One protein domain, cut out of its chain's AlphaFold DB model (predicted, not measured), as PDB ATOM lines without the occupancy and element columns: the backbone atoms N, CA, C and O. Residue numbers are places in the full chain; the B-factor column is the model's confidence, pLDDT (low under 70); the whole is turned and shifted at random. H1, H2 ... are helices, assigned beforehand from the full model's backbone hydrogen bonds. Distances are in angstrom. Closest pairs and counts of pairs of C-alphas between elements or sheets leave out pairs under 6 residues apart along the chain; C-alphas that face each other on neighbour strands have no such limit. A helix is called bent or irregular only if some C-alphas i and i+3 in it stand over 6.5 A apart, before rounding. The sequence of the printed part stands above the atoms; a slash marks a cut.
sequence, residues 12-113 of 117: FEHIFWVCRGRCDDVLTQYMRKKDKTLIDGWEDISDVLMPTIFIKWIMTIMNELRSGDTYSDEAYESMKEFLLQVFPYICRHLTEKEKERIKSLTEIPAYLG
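What this domain is: This is residues 12 to 113 of the 117 residues of an uncharacterized protein of Pseudomonas pseudoalcaligenes (strain CECT 5344) (UniProt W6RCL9). An open, loosely joined set of helices: H3 and H4 run opposite ways along one side with a gap between their centres, while H1 lies at one end of the long axis and H5 at the other. The four-residue H2 is near the middle, and few contacts join the helices. The printed part has 102 residues with five named helices, H1 to H5 in order along the chain, and no named strand; the class is all helix. It is only just compact, close to loose, with a radius of gyration of the C-alphas of 15.0 A and spans of 43 by 32 by 27 A.

Where its parts are: H4, the longest helix, has residues 73 to 90 and is 25.6 A long, from C-alpha 73 at (144.809, 143.011, 111.400) to C-alpha 90 at (125.863, 154.047, 124.609). It has a kink of 25 degrees near residue 84 and is irregular, with C-alphas 85 and 88 7.1 A apart. H3 is residues 51 to 67, 24.7 A; H2 is residues 45 to 48, 4.9 A. H1 is residues 22 to 34, 18.8 A, and H5 residues 96 to 107, 17.3 A, ending at C-alpha 107 (112.012, 156.208, 107.078).

How they stand to each other: H4 and H3 are close but not clearly touching, at a shallow tilt of 23 degrees, opposite ways; their closest C-alphas, of Ile 90 and Pro 51, are 4.9 A apart. H2 and H3 only just touch, with 3 pairs of C-alphas within 8 A, and only at the corner; the closest C-alphas are those of Val 48 and Phe 54, 5.0 A apart. H3 and H5 are close but not clearly touching, the same way at a steep tilt of 39 degrees, with the C-alphas of Ile 53 and Ile 102 closest at 7.9 A. H2 is near H4 and near H5. H1 is apart from H2, H3, H4 and H5. Each O i to N i+4 pair is within hydrogen-bond range in H1, H3 and H5, and 11 of 14 are in H4; H2 is too short for such a pair.

The domain as a whole: The C-alphas of Lys 34 and Glu 96 are the two farthest apart, 43.4 A. The printed part has no cut and no long link. Residues 62 to 68, of which 62 to 67 belong to H3, and residues 106 to 112 stand free. The mean pLDDT of the printed part is 89.3, and residue 113 is under 70.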
ATOM      1  N   PHE A  12     138.118 144.646 104.333       94.81
ATOM      2  CA  PHE A  12     138.311 145.944 104.959       94.81
ATOM      3  C   PHE A  12     139.795 146.137 105.266       94.81
ATOM      4  O   PHE A  12     140.317 145.575 106.229       94.81
ATOM      5  N   GLU A  13     140.463 146.943 104.441       96.06
ATOM      6  CA  GLU A  13     141.894 147.230 104.598       96.06
ATOM      7  C   GLU A  13     142.154 148.160 105.789       96.06
ATOM      8  O   GLU A  13     143.094 147.951 106.553       96.06
ATOM      9  N   HIS A  14     141.300 149.171 105.976       95.19
ATOM     10  CA  HIS A  14     141.475 150.166 107.025       95.19
ATOM     11  C   HIS A  14     140.151 150.652 107.620       95.19
ATOM     12  O   HIS A  14     139.140 150.745 106.923       95.19
ATOM     13  N   ILE A  15     140.188 151.043 108.897       94.75
ATOM     14  CA  ILE A  15     139.091 151.713 109.604       94.75
ATOM     15  C   ILE A  15     139.648 152.939 110.317       94.75
ATOM     16  O   ILE A  15     140.600 152.838 111.084       94.75
ATOM     17  N   PHE A  16     139.019 154.093 110.095       93.12
ATOM     18  CA  PHE A  16     139.404 155.356 110.719       93.12
ATOM     19  C   PHE A  16     138.179 156.129 111.192       93.12
ATOM     20  O   PHE A  16     137.085 155.992 110.649       93.12
ATOM     21  N   TRP A  17     138.386 157.006 112.169       93.38
ATOM     22  CA  TRP A  17     137.403 157.979 112.629       93.38
ATOM     23  C   TRP A  17     137.993 159.380 112.508       93.38
ATOM     24  O   TRP A  17     139.079 159.675 113.007       93.38
ATOM     25  N   VAL A  18     137.276 160.266 111.825       92.94
ATOM     26  CA  VAL A  18     137.728 161.631 111.547       92.94
ATOM     27  C   VAL A  18     136.577 162.617 111.654       92.94
ATOM     28  O   VAL A  18     135.403 162.248 111.660       92.94
ATOM     29  N   CYS A  19     136.917 163.902 111.743       91.50
ATOM     30  CA  CYS A  19     135.916 164.953 111.662       91.50
ATOM     31  C   CYS A  19     135.260 164.970 110.269       91.50
ATOM     32  O   CYS A  19     135.948 164.843 109.253       91.50
ATOM     33  N   ARG A  20     133.939 165.181 110.209       88.25
ATOM     34  CA  ARG A  20     133.232 165.359 108.933       88.25
ATOM     35  C   ARG A  20     133.797 166.558 108.163       88.25
ATOM     36  O   ARG A  20     134.046 167.614 108.748       88.25
ATOM     37  N   GLY A  21     133.918 166.417 106.845       90.06
ATOM     38  CA  GLY A  21     134.376 167.472 105.946       90.06
ATOM     39  C   GLY A  21     135.884 167.404 105.747       90.06
ATOM     40  O   GLY A  21     136.403 166.402 105.280       90.06
ATOM     41  N   ARG A  22     136.618 168.456 106.123       93.50
ATOM     42  CA  ARG A  22     138.029 168.585 105.728       93.50
ATOM     43  C   ARG A  22     138.931 167.437 106.204       93.50
ATOM     44  O   ARG A  22     139.868 167.100 105.487       93.50
ATOM     45  N   CYS A  23     138.719 166.887 107.405       93.56
ATOM     46  CA  CYS A  23     139.566 165.786 107.885       93.56
ATOM     47  C   CYS A  23     139.364 164.525 107.037       93.56
ATOM     48  O   CYS A  23     140.343 163.894 106.650       93.56
ATOM     49  N   ASP A  24     138.102 164.208 106.749       91.75
ATOM     50  CA  ASP A  24     137.678 163.149 105.837       91.75
ATOM     51  C   ASP A  24     138.298 163.343 104.440       91.75
ATOM     52  O   ASP A  24     139.108 162.519 104.014       91.75
ATOM     53  N   ASP A  25     138.097 164.508 103.813       92.56
ATOM     54  CA  ASP A  25     138.632 164.796 102.475       92.56
ATOM     55  C   ASP A  25     140.151 164.574 102.376       92.56
ATOM     56  O   ASP A  25     140.660 164.002 101.406       92.56
ATOM     57  N   VAL A  26     140.897 165.048 103.381       95.06
ATOM     58  CA  VAL A  26     142.359 164.921 103.425       95.06
ATOM     59  C   VAL A  26     142.776 163.460 103.582       95.06
ATOM     60  O   VAL A  26     143.718 163.024 102.914       95.06
ATOM     61  N   LEU A  27     142.088 162.701 104.437       93.50
ATOM     62  CA  LEU A  27     142.387 161.291 104.663       93.50
ATOM     63  C   LEU A  27     142.087 160.457 103.415       93.50
ATOM     64  O   LEU A  27     142.957 159.708 102.968       93.50
ATOM     65  N   THR A  28     140.917 160.636 102.799       91.56
ATOM     66  CA  THR A  28     140.542 159.937 101.563       91.56
ATOM     67  C   THR A  28     141.538 160.216 100.442       91.56
ATOM     68  O   THR A  28     141.983 159.292  99.759       91.56
ATOM     69  N   GLN A  29     141.964 161.471 100.263       92.69
ATOM     70  CA  GLN A  29     142.989 161.811  99.270       92.69
ATOM     71  C   GLN A  29     144.336 161.145  99.573       92.69
ATOM     72  O   GLN A  29     145.009 160.664  98.658       92.69
ATOM     73  N   TYR A  30     144.735 161.104 100.847       94.00
ATOM     74  CA  TYR A  30     145.968 160.451 101.273       94.00
ATOM     75  C   TYR A  30     145.933 158.939 101.015       94.00
ATOM     76  O   TYR A  30     146.890 158.404 100.449       94.00
ATOM     77  N   MET A  31     144.827 158.266 101.345       93.69
ATOM     78  CA  MET A  31     144.675 156.823 101.132       93.69
ATOM     79  C   MET A  31     144.595 156.464  99.653       93.69
ATOM     80  O   MET A  31     145.368 155.626  99.193       93.69
ATOM     81  N   ARG A  32     143.793 157.184  98.861       90.50
ATOM     82  CA  ARG A  32     143.695 156.952  97.410       90.50
ATOM     83  C   ARG A  32     144.999 157.220  96.658       90.50
ATOM     84  O   ARG A  32     145.215 156.686  95.570       90.50
ATOM     85  N   LYS A  33     145.887 158.058  97.208       94.56
ATOM     86  CA  LYS A  33     147.236 158.258  96.658       94.56
ATOM     87  C   LYS A  33     148.128 157.032  96.871       94.56
ATOM     88  O   LYS A  33     148.992 156.789  96.029       94.56
ATOM     89  N   LYS A  34     147.942 156.296  97.971       92.00
ATOM     90  CA  LYS A  34     148.672 155.052  98.251       92.00
ATOM     91  C   LYS A  34     148.108 153.888  97.453       92.00
ATOM     92  O   LYS A  34     148.873 153.183  96.806       92.00
ATOM     93  N   ASP A  35     146.788 153.745  97.458       92.94
ATOM     94  CA  ASP A  35     146.089 152.700  96.729       92.94
ATOM     95  C   ASP A  35     144.798 153.250  96.116       92.94
ATOM     96  O   ASP A  35     143.867 153.661  96.804       92.94
ATOM     97  N   LYS A  36     144.753 153.256  94.783       91.31
ATOM     98  CA  LYS A  36     143.629 153.790  94.004       91.31
ATOM     99  C   LYS A  36     142.439 152.834  93.933       91.31
ATOM    100  O   LYS A  36     141.409 153.225  93.389       91.31
ATOM    101  N   THR A  37     142.595 151.595  94.392       91.69
ATOM    102  CA  THR A  37     141.547 150.569  94.352       91.69
ATOM    103  C   THR A  37     140.647 150.598  95.583       91.69
ATOM    104  O   THR A  37     139.553 150.038  95.543       91.69
ATOM    105  N   LEU A  38     141.065 151.302  96.642       90.75
ATOM    106  CA  LEU A  38     140.281 151.467  97.858       90.75
ATOM    107  C   LEU A  38     138.980 152.230  97.589       90.75
ATOM    108  O   LEU A  38     138.958 153.264  96.912       90.75
ATOM    109  N   ILE A  39     137.901 151.715  98.173       90.06
ATOM    110  CA  ILE A  39     136.578 152.336  98.206       90.06
ATOM    111  C   ILE A  39     136.220 152.679  99.650       90.06
ATOM    112  O   ILE A  39     136.571 151.945 100.571       90.06
ATOM    113  N   ASP A  40     135.510 153.789  99.837       88.06
ATOM    114  CA  ASP A  40     135.164 154.285 101.166       88.06
ATOM    115  C   ASP A  40     133.740 153.865 101.561       88.06
ATOM    116  O   ASP A  40     132.810 153.912 100.750       88.06
ATOM    117  N   GLY A  41     133.572 153.499 102.830       87.50
ATOM    118  CA  GLY A  41     132.286 153.383 103.513       87.50
ATOM    119  C   GLY A  41     132.266 154.336 104.704       87.50
ATOM    120  O   GLY A  41     133.300 154.540 105.335       87.50
ATOM    121  N   TRP A  42     131.110 154.932 104.999       87.38
ATOM    122  CA  TRP A  42     130.987 155.958 106.034       87.38
ATOM    123  C   TRP A  42     129.818 155.685 106.961       87.38
ATOM    124  O   TRP A  42     128.711 155.422 106.503       87.38
ATOM    125  N   GLU A  43     130.075 155.851 108.255       89.62
ATOM    126  CA  GLU A  43     129.067 155.870 109.308       89.62
ATOM    127  C   GLU A  43     129.179 157.182 110.092       89.62
ATOM    128  O   GLU A  43     130.278 157.676 110.364       89.62
ATOM    129  N   ASP A  44     128.041 157.770 110.462       90.56
ATOM    130  CA  ASP A  44     128.025 158.933 111.348       90.56
ATOM    131  C   ASP A  44     128.200 158.465 112.793       90.56
ATOM    132  O   ASP A  44     127.317 157.820 113.359       90.56
ATOM    133  N   ILE A  45     129.322 158.835 113.419       91.56
ATOM    134  CA  ILE A  45     129.603 158.496 114.819       91.56
ATOM    135  C   ILE A  45     128.446 158.928 115.725       91.56
ATOM    136  O   ILE A  45     128.057 158.171 116.604       91.56
ATOM    137  N   SER A  46     127.849 160.102 115.503       89.44
ATOM    138  CA  SER A  46     126.740 160.573 116.337       89.44
ATOM    139  C   SER A  46     125.492 159.693 116.236       89.44
ATOM    140  O   SER A  46     124.791 159.536 117.237       89.44
ATOM    141  N   ASP A  47     125.259 159.065 115.080       88.69
ATOM    142  CA  ASP A  47     124.193 158.081 114.913       88.69
ATOM    143  C   ASP A  47     124.600 156.737 115.557       88.69
ATOM    144  O   ASP A  47     123.806 156.155 116.298       88.69
ATOM    145  N   VAL A  48     125.849 156.280 115.382       90.00
ATOM    146  CA  VAL A  48     126.375 155.043 116.005       90.00
ATOM    147  C   VAL A  48     126.341 155.100 117.536       90.00
ATOM    148  O   VAL A  48     126.096 154.083 118.179       90.00
ATOM    149  N   LEU A  49     126.521 156.280 118.139       90.81
ATOM    150  CA  LEU A  49     126.430 156.472 119.590       90.81
ATOM    151  C   LEU A  49     125.014 156.276 120.155       90.81
ATOM    152  O   LEU A  49     124.860 156.161 121.374       90.81
ATOM    153  N   MET A  50     123.973 156.230 119.318       90.81
ATOM    154  CA  MET A  50     122.623 155.944 119.792       90.81
ATOM    155  C   MET A  50     122.492 154.456 120.164       90.81
ATOM    156  O   MET A  50     122.727 153.600 119.307       90.81
ATOM    157  N   PRO A  51     122.022 154.115 121.382       89.50
ATOM    158  CA  PRO A  51     121.979 152.733 121.862       89.50
ATOM    159  C   PRO A  51     121.369 151.706 120.903       89.50
ATOM    160  O   PRO A  51     121.890 150.603 120.743       89.50
ATOM    161  N   THR A  52     120.276 152.066 120.229       87.75
ATOM    162  CA  THR A  52     119.607 151.179 119.270       87.75
ATOM    163  C   THR A  52     120.388 151.008 117.967       87.75
ATOM    164  O   THR A  52     120.346 149.930 117.379       87.75
ATOM    165  N   ILE A  53     121.082 152.046 117.499       89.00
ATOM    166  CA  ILE A  53     121.886 151.975 116.272       89.00
ATOM    167  C   ILE A  53     123.162 151.187 116.540       89.00
ATOM    168  O   ILE A  53     123.472 150.279 115.775       89.00
ATOM    169  N   PHE A  54     123.821 151.437 117.673       91.44
ATOM    170  CA  PHE A  54     125.005 150.694 118.084       91.44
ATOM    171  C   PHE A  54     124.794 149.179 118.035       91.44
ATOM    172  O   PHE A  54     125.551 148.463 117.384       91.44
ATOM    173  N   ILE A  55     123.736 148.669 118.681       90.75
ATOM    174  CA  ILE A  55     123.509 147.219 118.726       90.75
ATOM    175  C   ILE A  55     123.182 146.641 117.341       90.75
ATOM    176  O   ILE A  55     123.608 145.532 117.025       90.75
ATOM    177  N   LYS A  56     122.484 147.398 116.483       89.62
ATOM    178  CA  LYS A  56     122.246 147.001 115.086       89.62
ATOM    179  C   LYS A  56     123.542 146.958 114.281       89.62
ATOM    180  O   LYS A  56     123.712 146.069 113.448       89.62
ATOM    181  N   TRP A  57     124.457 147.881 114.542       91.81
ATOM    182  CA  TRP A  57     125.756 147.911 113.886       91.81
ATOM    183  C   TRP A  57     126.616 146.710 114.295       91.81
ATOM    184  O   TRP A  57     127.129 146.010 113.426       91.81
ATOM    185  N   ILE A  58     126.634 146.348 115.585       93.25
ATOM    186  CA  ILE A  58     127.249 145.092 116.056       93.25
ATOM    187  C   ILE A  58     126.663 143.873 115.330       93.25
ATOM    188  O   ILE A  58     127.410 143.024 114.848       93.25
ATOM    189  N   MET A  59     125.334 143.782 115.214       93.94
ATOM    190  CA  MET A  59     124.684 142.686 114.481       93.94
ATOM    191  C   MET A  59     125.083 142.658 113.000       93.94
ATOM    192  O   MET A  59     125.225 141.579 112.429       93.94
ATOM    193  N   THR A  60     125.267 143.826 112.381       91.19
ATOM    194  CA  THR A  60     125.721 143.944 110.989       91.19
ATOM    195  C   THR A  60     127.129 143.381 110.839       91.19
ATOM    196  O   THR A  60     127.307 142.454 110.057       91.19
ATOM    197  N   ILE A  61     128.072 143.807 111.685       91.94
ATOM    198  CA  ILE A  61     129.451 143.288 111.704       91.94
ATOM    199  C   ILE A  61     129.461 141.763 111.906       91.94
ATOM    200  O   ILE A  61     130.164 141.037 111.208       91.94
ATOM    201  N   MET A  62     128.641 141.234 112.824       94.19
ATOM    202  CA  MET A  62     128.525 139.782 113.037       94.19
ATOM    203  C   MET A  62     128.022 139.038 111.791       94.19
ATOM    204  O   MET A  62     128.474 137.925 111.511       94.19
ATOM    205  N   ASN A  63     127.077 139.625 111.056       92.19
ATOM    206  CA  ASN A  63     126.549 139.041 109.828       92.19
ATOM    207  C   ASN A  63     127.571 139.095 108.687       92.19
ATOM    208  O   ASN A  63     127.700 138.104 107.975       92.19
ATOM    209  N   GLU A  64     128.309 140.197 108.554       90.38
ATOM    210  CA  GLU A  64     129.392 140.376 107.575       90.38
ATOM    211  C   GLU A  64     130.509 139.349 107.791       90.38
ATOM    212  O   GLU A  64     130.878 138.605 106.878       90.38
ATOM    213  N   LEU A  65     130.970 139.201 109.037       91.50
ATOM    214  CA  LEU A  65     131.945 138.170 109.404       91.50
ATOM    215  C   LEU A  65     131.427 136.761 109.081       91.50
ATOM    216  O   LEU A  65     132.179 135.902 108.623       91.50
ATOM    217  N   ARG A  66     130.125 136.509 109.277       92.38
ATOM    218  CA  ARG A  66     129.500 135.227 108.924       92.38
ATOM    219  C   ARG A  66     129.385 135.017 107.410       92.38
ATOM    220  O   ARG A  66     129.452 133.868 106.976       92.38
ATOM    221  N   SER A  67     129.185 136.069 106.610       90.94
ATOM    222  CA  SER A  67     129.122 135.971 105.142       90.94
ATOM    223  C   SER A  67     130.490 135.801 104.482       90.94
ATOM    224  O   SER A  67     130.548 135.434 103.304       90.94
ATOM    225  N   GLY A  68     131.567 135.981 105.249       93.56
ATOM    226  CA  GLY A  68     132.946 135.800 104.807       93.56
ATOM    227  C   GLY A  68     133.697 137.105 104.581       93.56
ATOM    228  O   GLY A  68     134.795 137.052 104.032       93.56
ATOM    229  N   ASP A  69     133.142 138.248 104.994       94.62
ATOM    230  CA  ASP A  69     133.875 139.509 104.967       94.62
ATOM    231  C   ASP A  69     135.059 139.428 105.935       94.62
ATOM    232  O   ASP A  69     134.981 138.844 107.022       94.62
ATOM    233  N   THR A  70     136.184 139.999 105.522       95.88
ATOM    234  CA  THR A  70     137.454 139.921 106.245       95.88
ATOM    235  C   THR A  70     138.000 141.311 106.522       95.88
ATOM    236  O   THR A  70     137.674 142.272 105.831       95.88
ATOM    237  N   TYR A  71     138.848 141.409 107.536       95.94
ATOM    238  CA  TYR A  71     139.496 142.645 107.955       95.94
ATOM    239  C   TYR A  71     141.003 142.404 107.957       95.94
ATOM    240  O   TYR A  71     141.441 141.303 108.301       95.94
ATOM    241  N   SER A  72     141.790 143.411 107.585       96.81
ATOM    242  CA  SER A  72     143.212 143.416 107.926       96.81
ATOM    243  C   SER A  72     143.375 143.412 109.455       96.81
ATOM    244  O   SER A  72     142.462 143.816 110.187       96.81
ATOM    245  N   ASP A  73     144.536 142.984 109.956       96.88
ATOM    246  CA  ASP A  73     144.809 143.011 111.400       96.88
ATOM    247  C   ASP A  73     144.682 144.439 111.964       96.88
ATOM    248  O   ASP A  73     144.111 144.638 113.036       96.88
ATOM    249  N   GLU A  74     145.145 145.444 111.210       96.25
ATOM    250  CA  GLU A  74     145.015 146.862 111.570       96.25
ATOM    251  C   GLU A  74     143.543 147.271 111.682       96.25
ATOM    252  O   GLU A  74     143.119 147.781 112.720       96.25
ATOM    253  N   ALA A  75     142.741 147.002 110.647       96.06
ATOM    254  CA  ALA A  75     141.328 147.362 110.633       96.06
ATOM    255  C   ALA A  75     140.559 146.679 111.773       96.06
ATOM    256  O   ALA A  75     139.718 147.305 112.421       96.06
ATOM    257  N   TYR A  76     140.865 145.412 112.056       95.44
ATOM    258  CA  TYR A  76     140.215 144.659 113.123       95.44
ATOM    259  C   TYR A  76     140.524 145.227 114.517       95.44
ATOM    260  O   TYR A  76     139.619 145.364 115.348       95.44
ATOM    261  N   GLU A  77     141.779 145.603 114.785       96.69
ATOM    262  CA  GLU A  77     142.149 146.262 116.042       96.69
ATOM    263  C   GLU A  77     141.506 147.647 116.173       96.69
ATOM    264  O   GLU A  77     140.915 147.941 117.215       96.69
ATOM    265  N   SER A  78     141.518 148.457 115.111       96.62
ATOM    266  CA  SER A  78     140.855 149.767 115.091       96.62
ATOM    267  C   SER A  78     139.345 149.661 115.332       96.62
ATOM    268  O   SER A  78     138.784 150.467 116.075       96.62
ATOM    269  N   MET A  79     138.680 148.642 114.775       94.56
ATOM    270  CA  MET A  79     137.260 148.381 115.031       94.56
ATOM    271  C   MET A  79     137.003 148.090 116.515       94.56
ATOM    272  O   MET A  79     136.109 148.682 117.124       94.56
ATOM    273  N   LYS A  80     137.795 147.202 117.130       93.69
ATOM    274  CA  LYS A  80     137.663 146.885 118.563       93.69
ATOM    275  C   LYS A  80     137.915 148.104 119.443       93.69
ATOM    276  O   LYS A  80     137.168 148.323 120.397       93.69
ATOM    277  N   GLU A  81     138.948 148.881 119.130       95.19
ATOM    278  CA  GLU A  81     139.269 150.109 119.853       95.19
ATOM    279  C   GLU A  81     138.094 151.087 119.810       95.19
ATOM    280  O   GLU A  81     137.649 151.554 120.862       95.19
ATOM    281  N   PHE A  82     137.533 151.324 118.622       94.31
ATOM    282  CA  PHE A  82     136.370 152.186 118.461       94.31
ATOM    283  C   PHE A  82     135.202 151.712 119.334       94.31
ATOM    284  O   PHE A  82     134.689 152.492 120.136       94.31
ATOM    285  N   LEU A  83     134.831 150.426 119.250       92.56
ATOM    286  CA  LEU A  83     133.733 149.843 120.032       92.56
ATOM    287  C   LEU A  83     133.909 150.039 121.542       92.56
ATOM    288  O   LEU A  83     132.953 150.405 122.230       92.56
ATOM    289  N   LEU A  84     135.123 149.832 122.057       89.25
ATOM    290  CA  LEU A  84     135.436 150.027 123.473       89.25
ATOM    291  C   LEU A  84     135.344 151.500 123.886       89.25
ATOM    292  O   LEU A  84     134.828 151.799 124.965       89.25
ATOM    293  N   GLN A  85     135.817 152.418 123.042       90.06
ATOM    294  CA  GLN A  85     135.811 153.852 123.334       90.06
ATOM    295  C   GLN A  85     134.405 154.457 123.304       90.06
ATOM    296  O   GLN A  85     134.107 155.348 124.103       90.06
ATOM    297  N   VAL A  86     133.528 153.981 122.414       91.19
ATOM    298  CA  VAL A  86     132.169 154.526 122.303       91.19
ATOM    299  C   VAL A  86     131.197 153.956 123.331       91.19
ATOM    300  O   VAL A  86     130.249 154.642 123.716       91.19
ATOM    301  N   PHE A  87     131.430 152.733 123.815       87.75
ATOM    302  CA  PHE A  87     130.511 152.012 124.703       87.75
ATOM    303  C   PHE A  87     129.998 152.822 125.915       87.75
ATOM    304  O   PHE A  87     128.788 152.801 126.161       87.75
ATOM    305  N   PRO A  88     130.822 153.616 126.637       84.75
ATOM    306  CA  PRO A  88     130.336 154.427 127.758       84.75
ATOM    307  C   PRO A  88     129.237 155.432 127.381       84.75
ATOM    308  O   PRO A  88     128.358 155.717 128.193       84.75
ATOM    309  N   TYR A  89     129.248 155.948 126.149       86.25
ATOM    310  CA  TYR A  89     128.245 156.895 125.649       86.25
ATOM    311  C   TYR A  89     126.930 156.216 125.248       86.25
ATOM    312  O   TYR A  89     125.909 156.896 125.123       86.25
ATOM    313  N   ILE A  90     126.964 154.895 125.071       87.25
ATOM    314  CA  ILE A  90     125.863 154.047 124.609       87.25
ATOM    315  C   ILE A  90     125.115 153.396 125.774       87.25
ATOM    316  O   ILE A  90     123.904 153.215 125.693       87.25
ATOM    317  N   CYS A  91     125.781 153.069 126.884       80.94
ATOM    318  CA  CYS A  91     125.178 152.372 128.033       80.94
ATOM    319  C   CYS A  91     124.172 153.195 128.860       80.94
ATOM    320  O   CYS A  91     123.923 152.895 130.027       80.94
ATOM    321  N   ARG A  92     123.581 154.231 128.270       79.12
ATOM    322  CA  ARG A  92     122.613 155.135 128.890       79.12
ATOM    323  C   ARG A  92     121.230 154.983 128.265       79.12
ATOM    324  O   ARG A  92     121.039 154.326 127.246       79.12
ATOM    325  N   HIS A  93     120.254 155.665 128.852       79.44
ATOM    326  CA  HIS A  93     118.941 155.817 128.235       79.44
ATOM    327  C   HIS A  93     118.989 156.751 127.012       79.44
ATOM    328  O   HIS A  93     119.760 157.716 126.970       79.44
ATOM    329  N   LEU A  94     118.125 156.463 126.032       75.94
ATOM    330  CA  LEU A  94     117.884 157.329 124.876       75.94
ATOM    331  C   LEU A  94     117.228 158.642 125.310       75.94
ATOM    332  O   LEU A  94     116.247 158.638 126.057       75.94
ATOM    333  N   THR A  95     117.726 159.750 124.774       82.44
ATOM    334  CA  THR A  95     117.075 161.063 124.858       82.44
ATOM    335  C   THR A  95     115.909 161.157 123.866       82.44
ATOM    336  O   THR A  95     115.860 160.412 122.886       82.44
ATOM    337  N   GLU A  96     114.972 162.089 124.073       85.06
ATOM    338  CA  GLU A  96     113.839 162.283 123.146       85.06
ATOM    339  C   GLU A  96     114.295 162.623 121.720       85.06
ATOM    340  O   GLU A  96     113.796 162.046 120.756       85.06
ATOM    341  N   LYS A  97     115.330 163.460 121.579       84.19
ATOM    342  CA  LYS A  97     115.913 163.804 120.274       84.19
ATOM    343  C   LYS A  97     116.449 162.574 119.533       84.19
ATOM    344  O   LYS A  97     116.314 162.471 118.318       84.19
ATOM    345  N   GLU A  98     117.061 161.634 120.249       80.06
ATOM    346  CA  GLU A  98     117.569 160.394 119.648       80.06
ATOM    347  C   GLU A  98     116.434 159.458 119.238       80.06
ATOM    348  O   GLU A  98     116.513 158.833 118.184       80.06
ATOM    349  N   LYS A  99     115.340 159.401 120.011       80.69
ATOM    350  CA  LYS A  99     114.136 158.652 119.614       80.69
ATOM    351  C   LYS A  99     113.551 159.198 118.308       80.69
ATOM    352  O   LYS A  99     113.234 158.421 117.408       80.69
ATOM    353  N   GLU A 100     113.451 160.520 118.181       85.94
ATOM    354  CA  GLU A 100     113.006 161.184 116.950       85.94
ATOM    355  C   GLU A 100     113.963 160.917 115.781       85.94
ATOM    356  O   GLU A 100     113.523 160.590 114.676       85.94
ATOM    357  N   ARG A 101     115.280 160.983 116.026       85.38
ATOM    358  CA  ARG A 101     116.301 160.687 115.015       85.38
ATOM    359  C   ARG A 101     116.198 159.248 114.514       85.38
ATOM    360  O   ARG A 101     116.185 159.052 113.301       85.38
ATOM    361  N   ILE A 102     116.053 158.269 115.409       81.62
ATOM    362  CA  ILE A 102     115.854 156.855 115.053       81.62
ATOM    363  C   ILE A 102     114.626 156.693 114.156       81.62
ATOM    364  O   ILE A 102     114.715 156.007 113.139       81.62
ATOM    365  N   LYS A 103     113.512 157.358 114.483       82.88
ATOM    366  CA  LYS A 103     112.307 157.335 113.645       82.88
ATOM    367  C   LYS A 103     112.581 157.895 112.242       82.88
ATOM    368  O   LYS A 103     112.222 157.261 111.254       82.88
ATOM    369  N   SER A 104     113.287 159.023 112.141       85.19
ATOM    370  CA  SER A 104     113.667 159.576 110.831       85.19
ATOM    371  C   SER A 104     114.564 158.621 110.038       85.19
ATOM    372  O   SER A 104     114.383 158.449 108.839       85.19
ATOM    373  N   LEU A 105     115.504 157.948 110.708       82.31
ATOM    374  CA  LEU A 105     116.418 157.006 110.069       82.31
ATOM    375  C   LEU A 105     115.687 155.761 109.569       82.31
ATOM    376  O   LEU A 105     116.047 155.247 108.517       82.31
ATOM    377  N   THR A 106     114.652 155.288 110.271       82.06
ATOM    378  CA  THR A 106     113.817 154.173 109.789       82.06
ATOM    379  C   THR A 106     113.061 154.490 108.508       82.06
ATOM    380  O   THR A 106     112.861 153.588 107.707       82.06
ATOM    381  N   GLU A 107     112.712 155.756 108.284       85.38
ATOM    382  CA  GLU A 107     112.012 156.208 107.078       85.38
ATOM    383  C   GLU A 107     112.963 156.385 105.874       85.38
ATOM    384  O   GLU A 107     112.514 156.454 104.730       85.38
ATOM    385  N   ILE A 108     114.281 156.444 106.107       81.94
ATOM    386  CA  ILE A 108     115.294 156.590 105.056       81.94
ATOM    387  C   ILE A 108     115.745 155.192 104.584       81.94
ATOM    388  O   ILE A 108     116.102 154.349 105.412       81.94
ATOM    389  N   PRO A 109     115.788 154.917 103.266       79.62
ATOM    390  CA  PRO A 109     116.312 153.659 102.739       79.62
ATOM    391  C   PRO A 109     117.777 153.397 103.120       79.62
ATOM    392  O   PRO A 109     118.596 154.316 103.143       79.62
ATOM    393  N   ALA A 110     118.136 152.123 103.313       71.88
ATOM    394  CA  ALA A 110     119.486 151.724 103.728       71.88
ATOM    395  C   ALA A 110     120.602 152.208 102.784       71.88
ATOM    396  O   ALA A 110     121.662 152.632 103.229       71.88
ATOM    397  N   TYR A 111     120.348 152.240 101.472       71.38
ATOM    398  CA  TYR A 111     121.332 152.702 100.483       71.38
ATOM    399  C   TYR A 111     121.586 154.224 100.503       71.38
ATOM    400  O   TYR A 111     122.501 154.690  99.831       71.38
ATOM    401  N   LEU A 112     120.786 154.999 101.247       71.06
ATOM    402  CA  LEU A 112     120.979 156.438 101.478       71.06
ATOM    403  C   LEU A 112     121.508 156.738 102.892       71.06
ATOM    404  O   LEU A 112     121.454 157.887 103.327       71.06
ATOM    405  N   GLY A 113     121.984 155.721 103.619       65.62
ATOM    406  CA  GLY A 113     122.447 155.866 105.004       65.62
ATOM    407  C   GLY A 113     121.320 155.866 106.044       65.62
ATOM    408  O   GLY A 113     121.500 156.367 107.150       65.62
TER     409      GLY A 113